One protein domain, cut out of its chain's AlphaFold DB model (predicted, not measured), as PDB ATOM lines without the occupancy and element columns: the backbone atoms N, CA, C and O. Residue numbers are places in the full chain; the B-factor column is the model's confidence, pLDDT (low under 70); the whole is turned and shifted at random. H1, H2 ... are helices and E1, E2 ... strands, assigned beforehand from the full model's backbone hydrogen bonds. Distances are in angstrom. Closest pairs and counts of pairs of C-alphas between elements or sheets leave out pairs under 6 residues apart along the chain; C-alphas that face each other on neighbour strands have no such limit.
ATOM      1  N   ALA A  23     288.689  13.019  85.365       71.94
ATOM      2  CA  ALA A  23     289.504  11.943  85.927       71.94
ATOM      3  C   ALA A  23     289.380  11.853  87.460       71.94
ATOM      4  O   ALA A  23     289.268  10.753  87.998       71.94
ATOM      5  N   VAL A  24     289.335  12.990  88.162       74.50
ATOM      6  CA  VAL A  24     289.125  13.033  89.619       74.50
ATOM      7  C   VAL A  24     287.718  12.563  89.994       74.50
ATOM      8  O   VAL A  24     287.574  11.768  90.921       74.50
ATOM      9  N   LEU A  25     286.686  12.987  89.260       73.94
ATOM     10  CA  LEU A  25     285.304  12.554  89.497       73.94
ATOM     11  C   LEU A  25     285.114  11.055  89.225       73.94
ATOM     12  O   LEU A  25     284.472  10.372  90.020       73.94
ATOM     13  N   ILE A  26     285.712  10.520  88.154       76.50
ATOM     14  CA  ILE A  26     285.704   9.077  87.859       76.50
ATOM     15  C   ILE A  26     286.479   8.308  88.934       76.50
ATOM     16  O   ILE A  26     286.011   7.263  89.387       76.50
ATOM     17  N   GLY A  27     287.627   8.826  89.379       75.56
ATOM     18  CA  GLY A  27     288.410   8.229  90.461       75.56
ATOM     19  C   GLY A  27     287.617   8.146  91.767       75.56
ATOM     20  O   GLY A  27     287.494   7.068  92.344       75.56
ATOM     21  N   LEU A  28     287.006   9.255  92.192       74.25
ATOM     22  CA  LEU A  28     286.170   9.318  93.398       74.25
ATOM     23  C   LEU A  28     284.923   8.431  93.291       74.25
ATOM     24  O   LEU A  28     284.592   7.712  94.237       74.25
ATOM     25  N   GLY A  29     284.256   8.437  92.135       77.50
ATOM     26  CA  GLY A  29     283.111   7.567  91.873       77.50
ATOM     27  C   GLY A  29     283.483   6.086  91.953       77.50
ATOM     28  O   GLY A  29     282.794   5.313  92.613       77.50
ATOM     29  N   SER A  30     284.620   5.699  91.372       80.69
ATOM     30  CA  SER A  30     285.090   4.306  91.384       80.69
ATOM     31  C   SER A  30     285.434   3.825  92.794       80.69
ATOM     32  O   SER A  30     285.033   2.728  93.182       80.69
ATOM     33  N   VAL A  31     286.111   4.654  93.596       88.19
ATOM     34  CA  VAL A  31     286.422   4.328  95.000       88.19
ATOM     35  C   VAL A  31     285.142   4.133  95.813       88.19
ATOM     36  O   VAL A  31     285.044   3.186  96.589       88.19
ATOM     37  N   SER A  32     284.136   4.982  95.589       85.56
ATOM     38  CA  SER A  32     282.849   4.901  96.287       85.56
ATOM     39  C   SER A  32     282.108   3.597  95.972       85.56
ATOM     40  O   SER A  32     281.594   2.947  96.879       85.56
ATOM     41  N   VAL A  33     282.100   3.171  94.705       89.81
ATOM     42  CA  VAL A  33     281.477   1.902  94.293       89.81
ATOM     43  C   VAL A  33     282.188   0.708  94.929       89.81
ATOM     44  O   VAL A  33     281.523  -0.164  95.485       89.81
ATOM     45  N   ILE A  34     283.524   0.682  94.902       89.06
ATOM     46  CA  ILE A  34     284.315  -0.389  95.531       89.06
ATOM     47  C   ILE A  34     284.026  -0.453  97.034       89.06
ATOM     48  O   ILE A  34     283.836  -1.538  97.581       89.06
ATOM     49  N   PHE A  35     283.944   0.701  97.695       91.62
ATOM     50  CA  PHE A  35     283.658   0.778  99.122       91.62
ATOM     51  C   PHE A  35     282.261   0.241  99.467       91.62
ATOM     52  O   PHE A  35     282.130  -0.563 100.386       91.62
ATOM     53  N   ILE A  36     281.230   0.615  98.701       92.19
ATOM     54  CA  ILE A  36     279.857   0.122  98.900       92.19
ATOM     55  C   ILE A  36     279.790  -1.396  98.713       92.19
ATOM     56  O   ILE A  36     279.251  -2.091  99.573       92.19
ATOM     57  N   TRP A  37     280.378  -1.925  97.637       91.56
ATOM     58  CA  TRP A  37     280.442  -3.373  97.412       91.56
ATOM     59  C   TRP A  37     281.188  -4.097  98.536       91.56
ATOM     60  O   TRP A  37     280.733  -5.142  98.998       91.56
ATOM     61  N   GLY A  38     282.290  -3.518  99.019       90.19
ATOM     62  CA  GLY A  38     283.031  -4.031 100.169       90.19
ATOM     63  C   GLY A  38     282.173  -4.100 101.431       90.19
ATOM     64  O   GLY A  38     282.135  -5.140 102.084       90.19
ATOM     65  N   LEU A  39     281.425  -3.041 101.745       91.75
ATOM     66  CA  LEU A  39     280.515  -3.027 102.894       91.75
ATOM     67  C   LEU A  39     279.389  -4.052 102.755       91.75
ATOM     68  O   LEU A  39     279.080  -4.749 103.719       91.75
ATOM     69  N   MET A  40     278.791  -4.180 101.568       92.12
ATOM     70  CA  MET A  40     277.746  -5.179 101.314       92.12
ATOM     71  C   MET A  40     278.274  -6.608 101.467       92.12
ATOM     72  O   MET A  40     277.548  -7.484 101.930       92.12
ATOM     73  N   PHE A  41     279.529  -6.851 101.091       91.75
ATOM     74  CA  PHE A  41     280.161  -8.155 101.247       91.75
ATOM     75  C   PHE A  41     280.476  -8.459 102.715       91.75
ATOM     76  O   PHE A  41     280.101  -9.516 103.211       91.75
ATOM     77  N   VAL A  42     281.082  -7.513 103.437       90.81
ATOM     78  CA  VAL A  42     281.403  -7.669 104.869       90.81
ATOM     79  C   VAL A  42     280.142  -7.820 105.731       90.81
ATOM     80  O   VAL A  42     280.158  -8.559 106.708       90.81
ATOM     81  N   SER A  43     279.040  -7.163 105.356       90.06
ATOM     82  CA  SER A  43     277.725  -7.318 106.005       90.06
ATOM     83  C   SER A  43     276.928  -8.537 105.522       90.06
ATOM     84  O   SER A  43     275.785  -8.717 105.930       90.06
ATOM     85  N   GLU A  44     277.512  -9.362 104.648       90.00
ATOM     86  CA  GLU A  44     276.919 -10.583 104.087       90.00
ATOM     87  C   GLU A  44     275.603 -10.376 103.320       90.00
ATOM     88  O   GLU A  44     274.871 -11.326 103.030       90.00
ATOM     89  N   VAL A  45     275.321  -9.137 102.914       89.69
ATOM     90  CA  VAL A  45     274.239  -8.820 101.972       89.69
ATOM     91  C   VAL A  45     274.539  -9.442 100.607       89.69
ATOM     92  O   VAL A  45     273.630  -9.906  99.921       89.69
ATOM     93  N   VAL A  46     275.820  -9.498 100.232       89.75
ATOM     94  CA  VAL A  46     276.309 -10.248  99.070       89.75
ATOM     95  C   VAL A  46     277.318 -11.308  99.500       89.75
ATOM     96  O   VAL A  46     278.086 -11.115 100.438       89.75
ATOM     97  N   THR A  47     277.335 -12.430  98.785       92.56
ATOM     98  CA  THR A  47     278.298 -13.527  98.974       92.56
ATOM     99  C   THR A  47     279.316 -13.545  97.843       92.56
ATOM    100  O   THR A  47     278.968 -13.211  96.706       92.56
ATOM    101  N   LEU A  48     280.528 -14.041  98.093       90.31
ATOM    102  CA  LEU A  48     281.490 -14.286  97.022       90.31
ATOM    103  C   LEU A  48     281.289 -15.706  96.497       90.31
ATOM    104  O   LEU A  48     281.679 -16.687  97.126       90.31
ATOM    105  N   GLY A  49     280.622 -15.815  95.347       88.94
ATOM    106  CA  GLY A  49     280.366 -17.104  94.713       88.94
ATOM    107  C   GLY A  49     279.523 -18.064  95.563       88.94
ATOM    108  O   GLY A  49     279.758 -19.268  95.506       88.94
ATOM    109  N   GLY A  50     278.586 -17.542  96.358       91.56
ATOM    110  CA  GLY A  50     277.755 -18.326  97.278       91.56
ATOM    111  C   GLY A  50     278.371 -18.542  98.663       91.56
ATOM    112  O   GLY A  50     277.732 -19.116  99.531       91.56
ATOM    113  N   VAL A  51     279.595 -18.073  98.918       93.62
ATOM    114  CA  VAL A  51     280.220 -18.215 100.239       93.62
ATOM    115  C   VAL A  51     280.077 -16.907 101.036       93.62
ATOM    116  O   VAL A  51     280.492 -15.847 100.542       93.62
ATOM    117  N   PRO A  52     279.492 -16.938 102.250       94.62
ATOM    118  CA  PRO A  52     279.413 -15.777 103.138       94.62
ATOM    119  C   PRO A  52     280.796 -15.276 103.570       94.62
ATOM    120  O   PRO A  52     281.748 -16.055 103.687       94.62
ATOM    121  N   TYR A  53     280.911 -13.978 103.853       93.00
ATOM    122  CA  TYR A  53     282.184 -13.361 104.237       93.00
ATOM    123  C   TYR A  53     282.801 -14.018 105.477       93.00
ATOM    124  O   TYR A  53     283.994 -14.330 105.469       93.00
ATOM    125  N   ARG A  54     282.001 -14.306 106.511       93.88
ATOM    126  CA  ARG A  54     282.478 -14.955 107.742       93.88
ATOM    127  C   ARG A  54     283.132 -16.308 107.477       93.88
ATOM    128  O   ARG A  54     284.149 -16.625 108.084       93.88
ATOM    129  N   VAL A  55     282.586 -17.077 106.535       93.94
ATOM    130  CA  VAL A  55     283.089 -18.402 106.151       93.94
ATOM    131  C   VAL A  55     284.430 -18.269 105.433       93.94
ATOM    132  O   VAL A  55     285.384 -18.972 105.765       93.94
ATOM    133  N   ILE A  56     284.536 -17.309 104.510       93.38
ATOM    134  CA  ILE A  56     285.787 -17.003 103.803       93.38
ATOM    135  C   ILE A  56     286.866 -16.571 104.790       93.38
ATOM    136  O   ILE A  56     287.987 -17.069 104.725       93.38
ATOM    137  N   MET A  57     286.542 -15.678 105.724       94.12
ATOM    138  CA  MET A  57     287.502 -15.230 106.730       94.12
ATOM    139  C   MET A  57     287.964 -16.373 107.624       94.12
ATOM    140  O   MET A  57     289.165 -16.500 107.854       94.12
ATOM    141  N   LYS A  58     287.040 -17.233 108.063       93.75
ATOM    142  CA  LYS A  58     287.361 -18.418 108.863       93.75
ATOM    143  C   LYS A  58     288.342 -19.324 108.119       93.75
ATOM    144  O   LYS A  58     289.373 -19.682 108.676       93.75
ATOM    145  N   PHE A  59     288.073 -19.609 106.844       93.88
ATOM    146  CA  PHE A  59     288.966 -20.380 105.978       93.88
ATOM    147  C   PHE A  59     290.340 -19.716 105.794       93.88
ATOM    148  O   PHE A  59     291.368 -20.363 105.963       93.88
ATOM    149  N   LEU A  60     290.383 -18.418 105.477       92.75
ATOM    150  CA  LEU A  60     291.635 -17.700 105.211       92.75
ATOM    151  C   LEU A  60     292.529 -17.548 106.452       92.75
ATOM    152  O   LEU A  60     293.750 -17.420 106.316       92.75
ATOM    153  N   GLN A  61     291.932 -17.548 107.643       95.25
ATOM    154  CA  GLN A  61     292.642 -17.512 108.922       95.25
ATOM    155  C   GLN A  61     293.196 -18.882 109.335       95.25
ATOM    156  O   GLN A  61     294.064 -18.940 110.203       95.25
ATOM    157  N   ASP A  62     292.747 -19.972 108.708       96.12
ATOM    158  CA  ASP A  62     293.209 -21.318 109.025       96.12
ATOM    159  C   ASP A  62     294.325 -21.767 108.073       96.12
ATOM    160  O   ASP A  62     294.108 -22.092 106.902       96.12
ATOM    161  N   GLU A  63     295.559 -21.794 108.577       95.06
ATOM    162  CA  GLU A  63     296.718 -22.218 107.783       95.06
ATOM    163  C   GLU A  63     296.619 -23.678 107.321       95.06
ATOM    164  O   GLU A  63     297.113 -24.023 106.243       95.06
ATOM    165  N   THR A  64     295.956 -24.541 108.096       94.19
ATOM    166  CA  THR A  64     295.829 -25.965 107.764       94.19
ATOM    167  C   THR A  64     294.877 -26.166 106.591       94.19
ATOM    168  O   THR A  64     295.226 -26.882 105.649       94.19
ATOM    169  N   ALA A  65     293.725 -25.497 106.607       92.50
ATOM    170  CA  ALA A  65     292.729 -25.536 105.544       92.50
ATOM    171  C   ALA A  65     293.288 -24.942 104.247       92.50
ATOM    172  O   ALA A  65     293.218 -25.582 103.197       92.50
ATOM    173  N   LYS A  66     293.942 -23.773 104.320       94.00
ATOM    174  CA  LYS A  66     294.620 -23.175 103.159       94.00
ATOM    175  C   LYS A  66     295.667 -24.109 102.571       94.00
ATOM    176  O   LYS A  66     295.692 -24.326 101.363       94.00
ATOM    177  N   THR A  67     296.525 -24.676 103.417       94.56
ATOM    178  CA  THR A  67     297.586 -25.581 102.963       94.56
ATOM    179  C   THR A  67     296.994 -26.819 102.297       94.56
ATOM    180  O   THR A  67     297.423 -27.180 101.206       94.56
ATOM    181  N   ALA A  68     295.982 -27.442 102.909       91.25
ATOM    182  CA  ALA A  68     295.309 -28.605 102.338       91.25
ATOM    183  C   ALA A  68     294.659 -28.285 100.983       91.25
ATOM    184  O   ALA A  68     294.793 -29.073 100.045       91.25
ATOM    185  N   TYR A  69     294.040 -27.108 100.860       90.94
ATOM    186  CA  TYR A  69     293.463 -26.612  99.614       90.94
ATOM    187  C   TYR A  69     294.516 -26.427  98.514       90.94
ATOM    188  O   TYR A  69     294.395 -27.017  97.442       90.94
ATOM    189  N   PHE A  70     295.592 -25.679  98.777       92.38
ATOM    190  CA  PHE A  70     296.630 -25.427  97.770       92.38
ATOM    191  C   PHE A  70     297.466 -26.666  97.426       92.38
ATOM    192  O   PHE A  70     298.028 -26.739  96.336       92.38
ATOM    193  N   GLN A  71     297.543 -27.648  98.327       92.94
ATOM    194  CA  GLN A  71     298.193 -28.937  98.077       92.94
ATOM    195  C   GLN A  71     297.276 -29.953  97.377       92.94
ATOM    196  O   GLN A  71     297.735 -31.048  97.057       92.94
ATOM    197  N   GLY A  72     295.996 -29.630  97.158       87.94
ATOM    198  CA  GLY A  72     295.023 -30.550  96.561       87.94
ATOM    199  C   GLY A  72     294.722 -31.780  97.426       87.94
ATOM    200  O   GLY A  72     294.323 -32.818  96.903       87.94
ATOM    201  N   ASN A  73     294.933 -31.700  98.744       89.69
ATOM    202  CA  ASN A  73     294.656 -32.804  99.661       89.69
ATOM    203  C   ASN A  73     293.193 -32.750 100.120       89.69
ATOM    204  O   ASN A  73     292.882 -32.194 101.174       89.69
ATOM    205  N   SER A  74     292.302 -33.338  99.320       83.94
ATOM    206  CA  SER A  74     290.854 -33.272  99.541       83.94
ATOM    207  C   SER A  74     290.403 -33.866 100.875       83.94
ATOM    208  O   SER A  74     289.513 -33.302 101.501       83.94
ATOM    209  N   GLN A  75     291.021 -34.960 101.336       85.75
ATOM    210  CA  GLN A  75     290.661 -35.579 102.619       85.75
ATOM    211  C   GLN A  75     291.018 -34.657 103.786       85.75
ATOM    212  O   GLN A  75     290.183 -34.358 104.630       85.75
ATOM    213  N   LYS A  76     292.250 -34.137 103.796       90.25
ATOM    214  CA  LYS A  76     292.697 -33.221 104.849       90.25
ATOM    215  C   LYS A  76     291.907 -31.913 104.837       90.25
ATOM    216  O   LYS A  76     291.658 -31.338 105.892       90.25
ATOM    217  N   LEU A  77     291.541 -31.433 103.649       89.69
ATOM    218  CA  LEU A  77     290.693 -30.257 103.509       89.69
ATOM    219  C   LEU A  77     289.300 -30.528 104.081       89.69
ATOM    220  O   LEU A  77     288.814 -29.706 104.847       89.69
ATOM    221  N   HIS A  78     288.696 -31.671 103.757       85.75
ATOM    222  CA  HIS A  78     287.399 -32.079 104.291       85.75
ATOM    223  C   HIS A  78     287.393 -32.085 105.818       85.75
ATOM    224  O   HIS A  78     286.612 -31.356 106.421       85.75
ATOM    225  N   ASP A  79     288.302 -32.852 106.421       89.75
ATOM    226  CA  ASP A  79     288.341 -33.028 107.872       89.75
ATOM    227  C   ASP A  79     288.544 -31.672 108.562       89.75
ATOM    228  O   ASP A  79     287.890 -31.359 109.553       89.75
ATOM    229  N   ARG A  80     289.376 -30.798 107.976       92.62
ATOM    230  CA  ARG A  80     289.597 -29.465 108.537       92.62
ATOM    231  C   ARG A  80     288.395 -28.531 108.376       92.62
ATOM    232  O   ARG A  80     288.125 -27.755 109.288       92.62
ATOM    233  N   LEU A  81     287.687 -28.564 107.247       90.81
ATOM    234  CA  LEU A  81     286.479 -27.750 107.045       90.81
ATOM    235  C   LEU A  81     285.345 -28.176 107.990       90.81
ATOM    236  O   LEU A  81     284.625 -27.305 108.491       90.81
ATOM    237  N   ASP A  82     285.224 -29.479 108.250       89.19
ATOM    238  CA  ASP A  82     284.280 -30.059 109.209       89.19
ATOM    239  C   ASP A  82     284.612 -29.642 110.650       89.19
ATOM    240  O   ASP A  82     283.784 -29.037 111.327       89.19
ATOM    241  N   GLU A  83     285.870 -29.801 111.080       92.81
ATOM    242  CA  GLU A  83     286.350 -29.323 112.391       92.81
ATOM    243  C   GLU A  83     286.125 -27.818 112.592       92.81
ATOM    244  O   GLU A  83     285.861 -27.338 113.697       92.81
ATOM    245  N   MET A  84     286.248 -27.043 111.516       93.56
ATOM    246  CA  MET A  84     285.987 -25.611 111.530       93.56
ATOM    247  C   MET A  84     284.492 -25.284 111.520       93.56
ATOM    248  O   MET A  84     284.156 -24.105 111.600       93.56
ATOM    249  N   GLY A  85     283.581 -26.251 111.405       92.50
ATOM    250  CA  GLY A  85     282.138 -26.015 111.332       92.50
ATOM    251  C   GLY A  85     281.759 -25.083 110.180       92.50
ATOM    252  O   GLY A  85     280.926 -24.189 110.347       92.50
ATOM    253  N   ILE A  86     282.444 -25.205 109.037       92.75
ATOM    254  CA  ILE A  86     282.201 -24.364 107.856       92.75
ATOM    255  C   ILE A  86     280.815 -24.639 107.277       92.75
ATOM    256  O   ILE A  86     280.124 -23.700 106.886       92.75
ATOM    257  N   GLU A  87     280.402 -25.905 107.269       91.00
ATOM    258  CA  GLU A  87     279.083 -26.315 106.798       91.00
ATOM    259  C   GLU A  87     277.968 -25.662 107.622       91.00
ATOM    260  O   GLU A  87     277.105 -24.997 107.051       91.00
ATOM    261  N   GLU A  88     278.035 -25.735 108.955       92.06
ATOM    262  CA  GLU A  88     277.017 -25.120 109.817       92.06
ATOM    263  C   GLU A  88     277.007 -23.591 109.692       92.06
ATOM    264  O   GLU A  88     275.949 -22.966 109.620       92.06
ATOM    265  N   ALA A  89     278.181 -22.966 109.561       93.31
ATOM    266  CA  ALA A  89     278.267 -21.534 109.294       93.31
ATOM    267  C   ALA A  89     277.651 -21.149 107.932       93.31
ATOM    268  O   ALA A  89     277.154 -20.032 107.772       93.31
ATOM    269  N   MET A  90     277.650 -22.040 106.940       94.50
ATOM    270  CA  MET A  90     276.899 -21.822 105.701       94.50
ATOM    271  C   MET A  90     275.397 -22.054 105.920       94.50
ATOM    272  O   MET A  90     274.597 -21.233 105.463       94.50
ATOM    273  N   LYS A  91     275.013 -23.111 106.652       94.25
ATOM    274  CA  LYS A  91     273.613 -23.449 106.974       94.25
ATOM    275  C   LYS A  91     272.924 -22.289 107.658       94.25
ATOM    276  O   LYS A  91     271.915 -21.813 107.155       94.25
ATOM    277  N   GLU A  92     273.510 -21.736 108.708       94.38
ATOM    278  CA  GLU A  92     272.937 -20.599 109.431       94.38
ATOM    279  C   GLU A  92     272.696 -19.372 108.521       94.38
ATOM    280  O   GLU A  92     271.687 -18.685 108.673       94.38
ATOM    281  N   TYR A  93     273.552 -19.125 107.521       94.94
ATOM    282  CA  TYR A  93     273.355 -18.018 106.574       94.94
ATOM    283  C   TYR A  93     272.210 -18.276 105.578       94.94
ATOM    284  O   TYR A  93     271.502 -17.348 105.165       94.94
ATOM    285  N   TYR A  94     272.041 -19.527 105.151       95.56
ATOM    286  CA  TYR A  94     271.093 -19.911 104.106       95.56
ATOM    287  C   TYR A  94     269.751 -20.433 104.627       95.56
ATOM    288  O   TYR A  94     268.769 -20.346 103.892       95.56
ATOM    289  N   ARG A  95     269.658 -20.883 105.881       95.00
ATOM    290  CA  ARG A  95     268.430 -21.380 106.529       95.00
ATOM    291  C   ARG A  95     267.248 -20.394 106.442       95.00
ATOM    292  O   ARG A  95     266.131 -20.836 106.187       95.00
ATOM    293  N   PRO A  96     267.438 -19.056 106.512       94.88
ATOM    294  CA  PRO A  96     266.346 -18.103 106.269       94.88
ATOM    295  C   PRO A  96     265.833 -18.058 104.815       94.88
ATOM    296  O   PRO A  96     264.781 -17.479 104.559       94.88
ATOM    297  N   LYS A  97     266.590 -18.603 103.853       93.94
ATOM    298  CA  LYS A  97     266.318 -18.552 102.402       93.94
ATOM    299  C   LYS A  97     265.893 -19.908 101.833       93.94
ATOM    300  O   LYS A  97     265.190 -19.942 100.828       93.94
ATOM    301  N   ILE A  98     266.336 -21.004 102.448       94.12
ATOM    302  CA  ILE A  98     266.067 -22.381 102.031       94.12
ATOM    303  C   ILE A  98     265.505 -23.126 103.239       94.12
ATOM    304  O   ILE A  98     266.223 -23.378 104.199       94.12
ATOM    305  N   THR A  99     264.212 -23.443 103.193       93.19
ATOM    306  CA  THR A  99     263.489 -24.055 104.322       93.19
ATOM    307  C   THR A  99     263.638 -25.574 104.386       93.19
ATOM    308  O   THR A  99     263.564 -26.148 105.465       93.19
ATOM    309  N   ASP A 100     263.811 -26.235 103.242       93.19
ATOM    310  CA  ASP A 100     264.024 -27.682 103.195       93.19
ATOM    311  C   ASP A 100     265.494 -27.985 103.515       93.19
ATOM    312  O   ASP A 100     266.383 -27.630 102.739       93.19
ATOM    313  N   GLU A 101     265.742 -28.631 104.655       89.81
ATOM    314  CA  GLU A 101     267.088 -28.956 105.144       89.81
ATOM    315  C   GLU A 101     267.867 -29.874 104.188       89.81
ATOM    316  O   GLU A 101     269.082 -29.745 104.067       89.81
ATOM    317  N   ILE A 102     267.195 -30.750 103.434       89.69
ATOM    318  CA  ILE A 102     267.859 -31.606 102.436       89.69
ATOM    319  C   ILE A 102     268.349 -30.753 101.264       89.69
ATOM    320  O   ILE A 102     269.466 -30.928 100.775       89.69
ATOM    321  N   VAL A 103     267.519 -29.808 100.819       91.31
ATOM    322  CA  VAL A 103     267.879 -28.870  99.746       91.31
ATOM    323  C   VAL A 103     268.971 -27.910 100.216       91.31
ATOM    324  O   VAL A 103     269.876 -27.597  99.442       91.31
ATOM    325  N   LEU A 104     268.915 -27.460 101.471       93.00
ATOM    326  CA  LEU A 104     269.929 -26.607 102.087       93.00
ATOM    327  C   LEU A 104     271.284 -27.317 102.147       93.00
ATOM    328  O   LEU A 104     272.286 -26.757 101.701       93.00
ATOM    329  N   ASP A 105     271.302 -28.551 102.645       91.12
ATOM    330  CA  ASP A 105     272.499 -29.384 102.713       91.12
ATOM    331  C   ASP A 105     273.108 -29.571 101.317       91.12
ATOM    332  O   ASP A 105     274.258 -29.199 101.075       91.12
ATOM    333  N   GLN A 106     272.304 -30.013 100.345       91.06
ATOM    334  CA  GLN A 106     272.761 -30.197  98.968       91.06
ATOM    335  C   GLN A 106     273.287 -28.894  98.349       91.06
ATOM    336  O   GLN A 106     274.300 -28.910  97.647       91.06
ATOM    337  N   HIS A 107     272.629 -27.759  98.603       92.88
ATOM    338  CA  HIS A 107     273.058 -26.451  98.111       92.88
ATOM    339  C   HIS A 107     274.438 -26.061  98.652       92.88
ATOM    340  O   HIS A 107     275.301 -25.602  97.901       92.88
ATOM    341  N   ILE A 108     274.665 -26.276  99.944       92.56
ATOM    342  CA  ILE A 108     275.928 -25.971 100.620       92.56
ATOM    343  C   ILE A 108     277.050 -26.862 100.108       92.56
ATOM    344  O   ILE A 108     278.112 -26.355  99.737       92.56
ATOM    345  N   HIS A 109     276.797 -28.167 100.004       91.06
ATOM    346  CA  HIS A 109     277.749 -29.116  99.430       91.06
ATOM    347  C   HIS A 109     278.081 -28.762  97.975       91.06
ATOM    348  O   HIS A 109     279.247 -28.818  97.586       91.06
ATOM    349  N   GLN A 110     277.098 -28.314  97.186       92.44
ATOM    350  CA  GLN A 110     277.323 -27.862  95.808       92.44
ATOM    351  C   GLN A 110     278.227 -26.622  95.760       92.44
ATOM    352  O   GLN A 110     279.172 -26.592  94.972       92.44
ATOM    353  N   ILE A 111     278.000 -25.625  96.623       93.06
ATOM    354  CA  ILE A 111     278.871 -24.441  96.714       93.06
ATOM    355  C   ILE A 111     280.303 -24.856  97.074       93.06
ATOM    356  O   ILE A 111     281.258 -24.395  96.444       93.06
ATOM    357  N   LEU A 112     280.477 -25.732  98.068       89.19
ATOM    358  CA  LEU A 112     281.804 -26.196  98.475       89.19
ATOM    359  C   LEU A 112     282.500 -26.964  97.345       89.19
ATOM    360  O   LEU A 112     283.689 -26.735  97.108       89.19
ATOM    361  N   TYR A 113     281.770 -27.795  96.598       89.19
ATOM    362  CA  TYR A 113     282.288 -28.486  95.417       89.19
ATOM    363  C   TYR A 113     282.752 -27.518  94.333       89.19
ATOM    364  O   TYR A 113     283.891 -27.605  93.875       89.19
ATOM    365  N   GLU A 114     281.928 -26.542  93.965       89.81
ATOM    366  CA  GLU A 114     282.270 -25.563  92.928       89.81
ATOM    367  C   GLU A 114     283.459 -24.676  93.309       89.81
ATOM    368  O   GLU A 114     284.189 -24.199  92.437       89.81
ATOM    369  N   ARG A 115     283.654 -24.421  94.608       88.31
ATOM    370  CA  ARG A 115     284.722 -23.540  95.101       88.31
ATOM    371  C   ARG A 115     286.014 -24.268  95.402       88.31
ATOM    372  O   ARG A 115     287.074 -23.669  95.253       88.31
ATOM    373  N   THR A 116     285.931 -25.518  95.838       83.38
ATOM    374  CA  THR A 116     287.098 -26.238  96.355       83.38
ATOM    375  C   THR A 116     287.387 -27.566  95.665       83.38
ATOM    376  O   THR A 116     288.431 -28.161  95.910       83.38
ATOM    377  N   GLY A 117     286.490 -28.039  94.798       78.12
ATOM    378  CA  GLY A 117     286.538 -29.394  94.243       78.12
ATOM    379  C   GLY A 117     286.153 -30.484  95.251       78.12
ATOM    380  O   GLY A 117     286.249 -31.669  94.938       78.12
ATOM    381  N   TYR A 118     285.723 -30.098  96.455       77.62
ATOM    382  CA  TYR A 118     285.283 -30.985  97.528       77.62
ATOM    383  C   TYR A 118     283.975 -31.708  97.195       77.62
ATOM    384  O   TYR A 118     282.992 -31.075  96.840       77.62
ATOM    385  N   ILE A 119     283.922 -33.024  97.392       77.44
ATOM    386  CA  ILE A 119     282.681 -33.798  97.285       77.44
ATOM    387  C   ILE A 119     282.346 -34.333  98.674       77.44
ATOM    388  O   ILE A 119     283.123 -35.108  99.233       77.44
ATOM    389  N   GLY A 120     281.186 -33.951  99.209       73.50
ATOM    390  CA  GLY A 120     280.709 -34.478 100.483       73.50
ATOM    391  C   GLY A 120     280.547 -35.992 100.468       73.50
ATOM    392  O   GLY A 120     280.182 -36.584  99.450       73.50
ATOM    393  N   MET A 121     280.810 -36.644 101.605       73.88
ATOM    394  CA  MET A 121     280.818 -38.111 101.679       73.88
ATOM    395  C   MET A 121     279.485 -38.733 101.245       73.88
ATOM    396  O   MET A 121     279.480 -39.803 100.627       73.88
ATOM    397  N   ALA A 122     278.372 -38.042 101.500       80.88
ATOM    398  CA  ALA A 122     277.026 -38.460 101.124       80.88
ATOM    399  C   ALA A 122     276.684 -38.246  99.637       80.88
ATOM    400  O   ALA A 122     275.631 -38.698  99.190       80.88
ATOM    401  N   TYR A 123     277.554 -37.607  98.851       85.00
ATOM    402  CA  TYR A 123     277.250 -37.154  97.494       85.00
ATOM    403  C   TYR A 123     278.148 -37.791  96.426       85.00
ATOM    404  O   TYR A 123     279.286 -38.187  96.676       85.00
ATOM    405  N   ASN A 124     277.614 -37.889  95.210       85.94
ATOM    406  CA  ASN A 124     278.341 -38.173  93.974       85.94
ATOM    407  C   ASN A 124     278.125 -37.023  92.990       85.94
ATOM    408  O   ASN A 124     277.042 -36.449  92.947       85.94
ATOM    409  N   VAL A 125     279.113 -36.743  92.143       85.81
ATOM    410  CA  VAL A 125     278.966 -35.778  91.046       85.81
ATOM    411  C   VAL A 125     278.410 -36.500  89.821       85.81
ATOM    412  O   VAL A 125     278.930 -37.542  89.419       85.81
ATOM    413  N   ASN A 126     277.345 -35.969  89.227       88.00
ATOM    414  CA  ASN A 126     276.801 -36.495  87.975       88.00
ATOM    415  C   ASN A 126     277.570 -35.979  86.744       88.00
ATOM    416  O   ASN A 126     278.467 -35.146  86.844       88.00
ATOM    417  N   SER A 127     277.194 -36.429  85.544       85.50
ATOM    418  CA  SER A 127     277.827 -35.986  84.288       85.50
ATOM    419  C   SER A 127     277.666 -34.489  83.983       85.50
ATOM    420  O   SER A 127     278.319 -33.988  83.072       85.50
ATOM    421  N   GLN A 128     276.815 -33.774  84.722       86.19
ATOM    422  CA  GLN A 128     276.560 -32.340  84.579       86.19
ATOM    423  C   GLN A 128     277.286 -31.496  85.643       86.19
ATOM    424  O   GLN A 128     277.112 -30.282  85.657       86.19
ATOM    425  N   GLY A 129     278.081 -32.105  86.532       82.38
ATOM    426  CA  GLY A 129     278.775 -31.385  87.607       82.38
ATOM    427  C   GLY A 129     277.898 -31.058  88.823       82.38
ATOM    428  O   GLY A 129     278.280 -30.228  89.645       82.38
ATOM    429  N   VAL A 130     276.727 -31.691  88.945       86.69
ATOM    430  CA  VAL A 130     275.794 -31.499  90.064       86.69
ATOM    431  C   VAL A 130     275.947 -32.637  91.065       86.69
ATOM    432  O   VAL A 130     275.981 -33.812  90.678       86.69
ATOM    433  N   LEU A 131     276.008 -32.297  92.350       86.12
ATOM    434  CA  LEU A 131     276.003 -33.270  93.434       86.12
ATOM    435  C   LEU A 131     274.627 -33.922  93.582       86.12
ATOM    436  O   LEU A 131     273.611 -33.246  93.715       86.12
ATOM    437  N   ILE A 132     274.605 -35.252  93.596       86.69
ATOM    438  CA  ILE A 132     273.427 -36.082  93.850       86.69
ATOM    439  C   ILE A 132     273.712 -36.958  95.067       86.69
ATOM    440  O   ILE A 132     274.788 -37.555  95.167       86.69
ATOM    441  N   LEU A 133     272.742 -37.064  95.976       84.81
ATOM    442  CA  LEU A 133     272.833 -37.946  97.135       84.81
ATOM    443  C   LEU A 133     273.089 -39.402  96.696       84.81
ATOM    444  O   LEU A 133     272.432 -39.928  95.790       84.81
ATOM    445  N   LYS A 134     274.040 -40.077  97.341       82.50
ATOM    446  CA  LYS A 134     274.342 -41.493  97.101       82.50
ATOM    447  C   LYS A 134     273.148 -42.362  97.497       82.50
ATOM    448  O   LYS A 134     272.547 -42.196  98.557       82.50
TER     449      LYS A 134
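AT A GLANCE: This is residues 23 to 134 of the 143 residues of an uncharacterized protein of Moorea sp. SIO2B7 (UniProt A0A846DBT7). A body of five helices, H2 to H6, bears the small strand hairpin E1 and E2 beside H6, while the long helix H1 sticks out from the body with its residues 23 to 36 and makes the length of the whole. Within the body H3 and H4 form a helical hairpin, and H5 and H6 cross at a steep angle. The printed part has 112 residues, with six named helices followed along the chain by two named strands; the sheet, in the order E1, E2, is antiparallel, and the class is mostly helix. The whole is loose, with a radius of gyration of the C-alphas of 16.6 A, and elongated, spanning 56 by 34 by 28 A.

IN THESE COORDINATES: The sheet is made of E1, residues 123 to 125, and E2, residues 131 to 133, each 6.8 A from first to last C-alpha; E2 ends with C-alpha 133 at (272.833, -37.946, 97.135). Before it comes H6, residues 101 to 116, 22.0 A long, which begins with C-alpha 101 at (267.088, -28.956, 105.144). H5 holds residues 86 to 94 and is 12.5 A long, and H4 holds residues 74 to 83 and is 14.2 A long. H3, residues 63 to 70, measures 10.5 A, and H2, residues 53 to 61, measures 12.2 A. The longest helix, H1, holds residues 23 to 42 and is 28.4 A long, starting with C-alpha 23 at (289.504, 11.943, 85.927).

HOW THE PARTS SIT: E1 and E2 are antiparallel neighbours and a hairpin, with 141 degrees between their directions. N 124 and O 132 are 2.8 A apart, and so are N 132 and O 124, both pairs within hydrogen-bond range. The closest C-alphas of H6 and E2 are those of Gln 110 and Leu 131, 6.1 A apart, while H6 and E1 are near each other, with 5 pairs of C-alphas within 10 A. With residues 104 to 109 alone H6 touches H5, closest at the C-alphas of Met 90 and Ile 108, 6.6 A apart, at a steep tilt of 58 degrees, opposite ways. H5 touches H2, closest at the C-alphas of Val 55 and Ile 86, 6.3 A apart, at a shallow tilt of 13 degrees, opposite ways. H2 is the hub, touching three helices, H1, H3 and H5. H2 and H3 touch only at the corner by their link, and only just, with 3 pairs of C-alphas within 8 A, the closest being Phe 59 and Ala 65 at 6.4 A. H3 and H4 touch as a helical hairpin, with the C-alphas of Ala 68 and Leu 77 closest at 5.0 A and a shallow tilt of 32 degrees, only just short of steep. With residues 41 to 42 alone H1 only just touches H2, with 3 pairs of C-alphas within 8 A, those of Val 42 and Tyr 53 closest at 5.8 A; their lines are about perpendicular at 87 degrees. H1 is apart from H3, H4, H5, H6, E1 and E2. The helix packing is part aligned, part crossed: leaving out H2 and H3, which touch only at the corner, 2 of the 4 pairs of helices that touch are at a shallow tilt, H2 with H5 and H3 with H4. Every O i to N i+4 pair is within hydrogen-bond range in H1, H2, H3, H4 and H6, and 4 of 5 are in H5.

THE WHOLE: The two C-alphas farthest apart are those of Val 24 and Lys 134, at 57.0 A. Without residues 23 to 36, which stand free, the body spans 38 by 33 by 23 A. The printed part has no cut, and no link is long. The mean pLDDT of the printed part is 89.1, that of H1 is 84, and no printed residue is under 70.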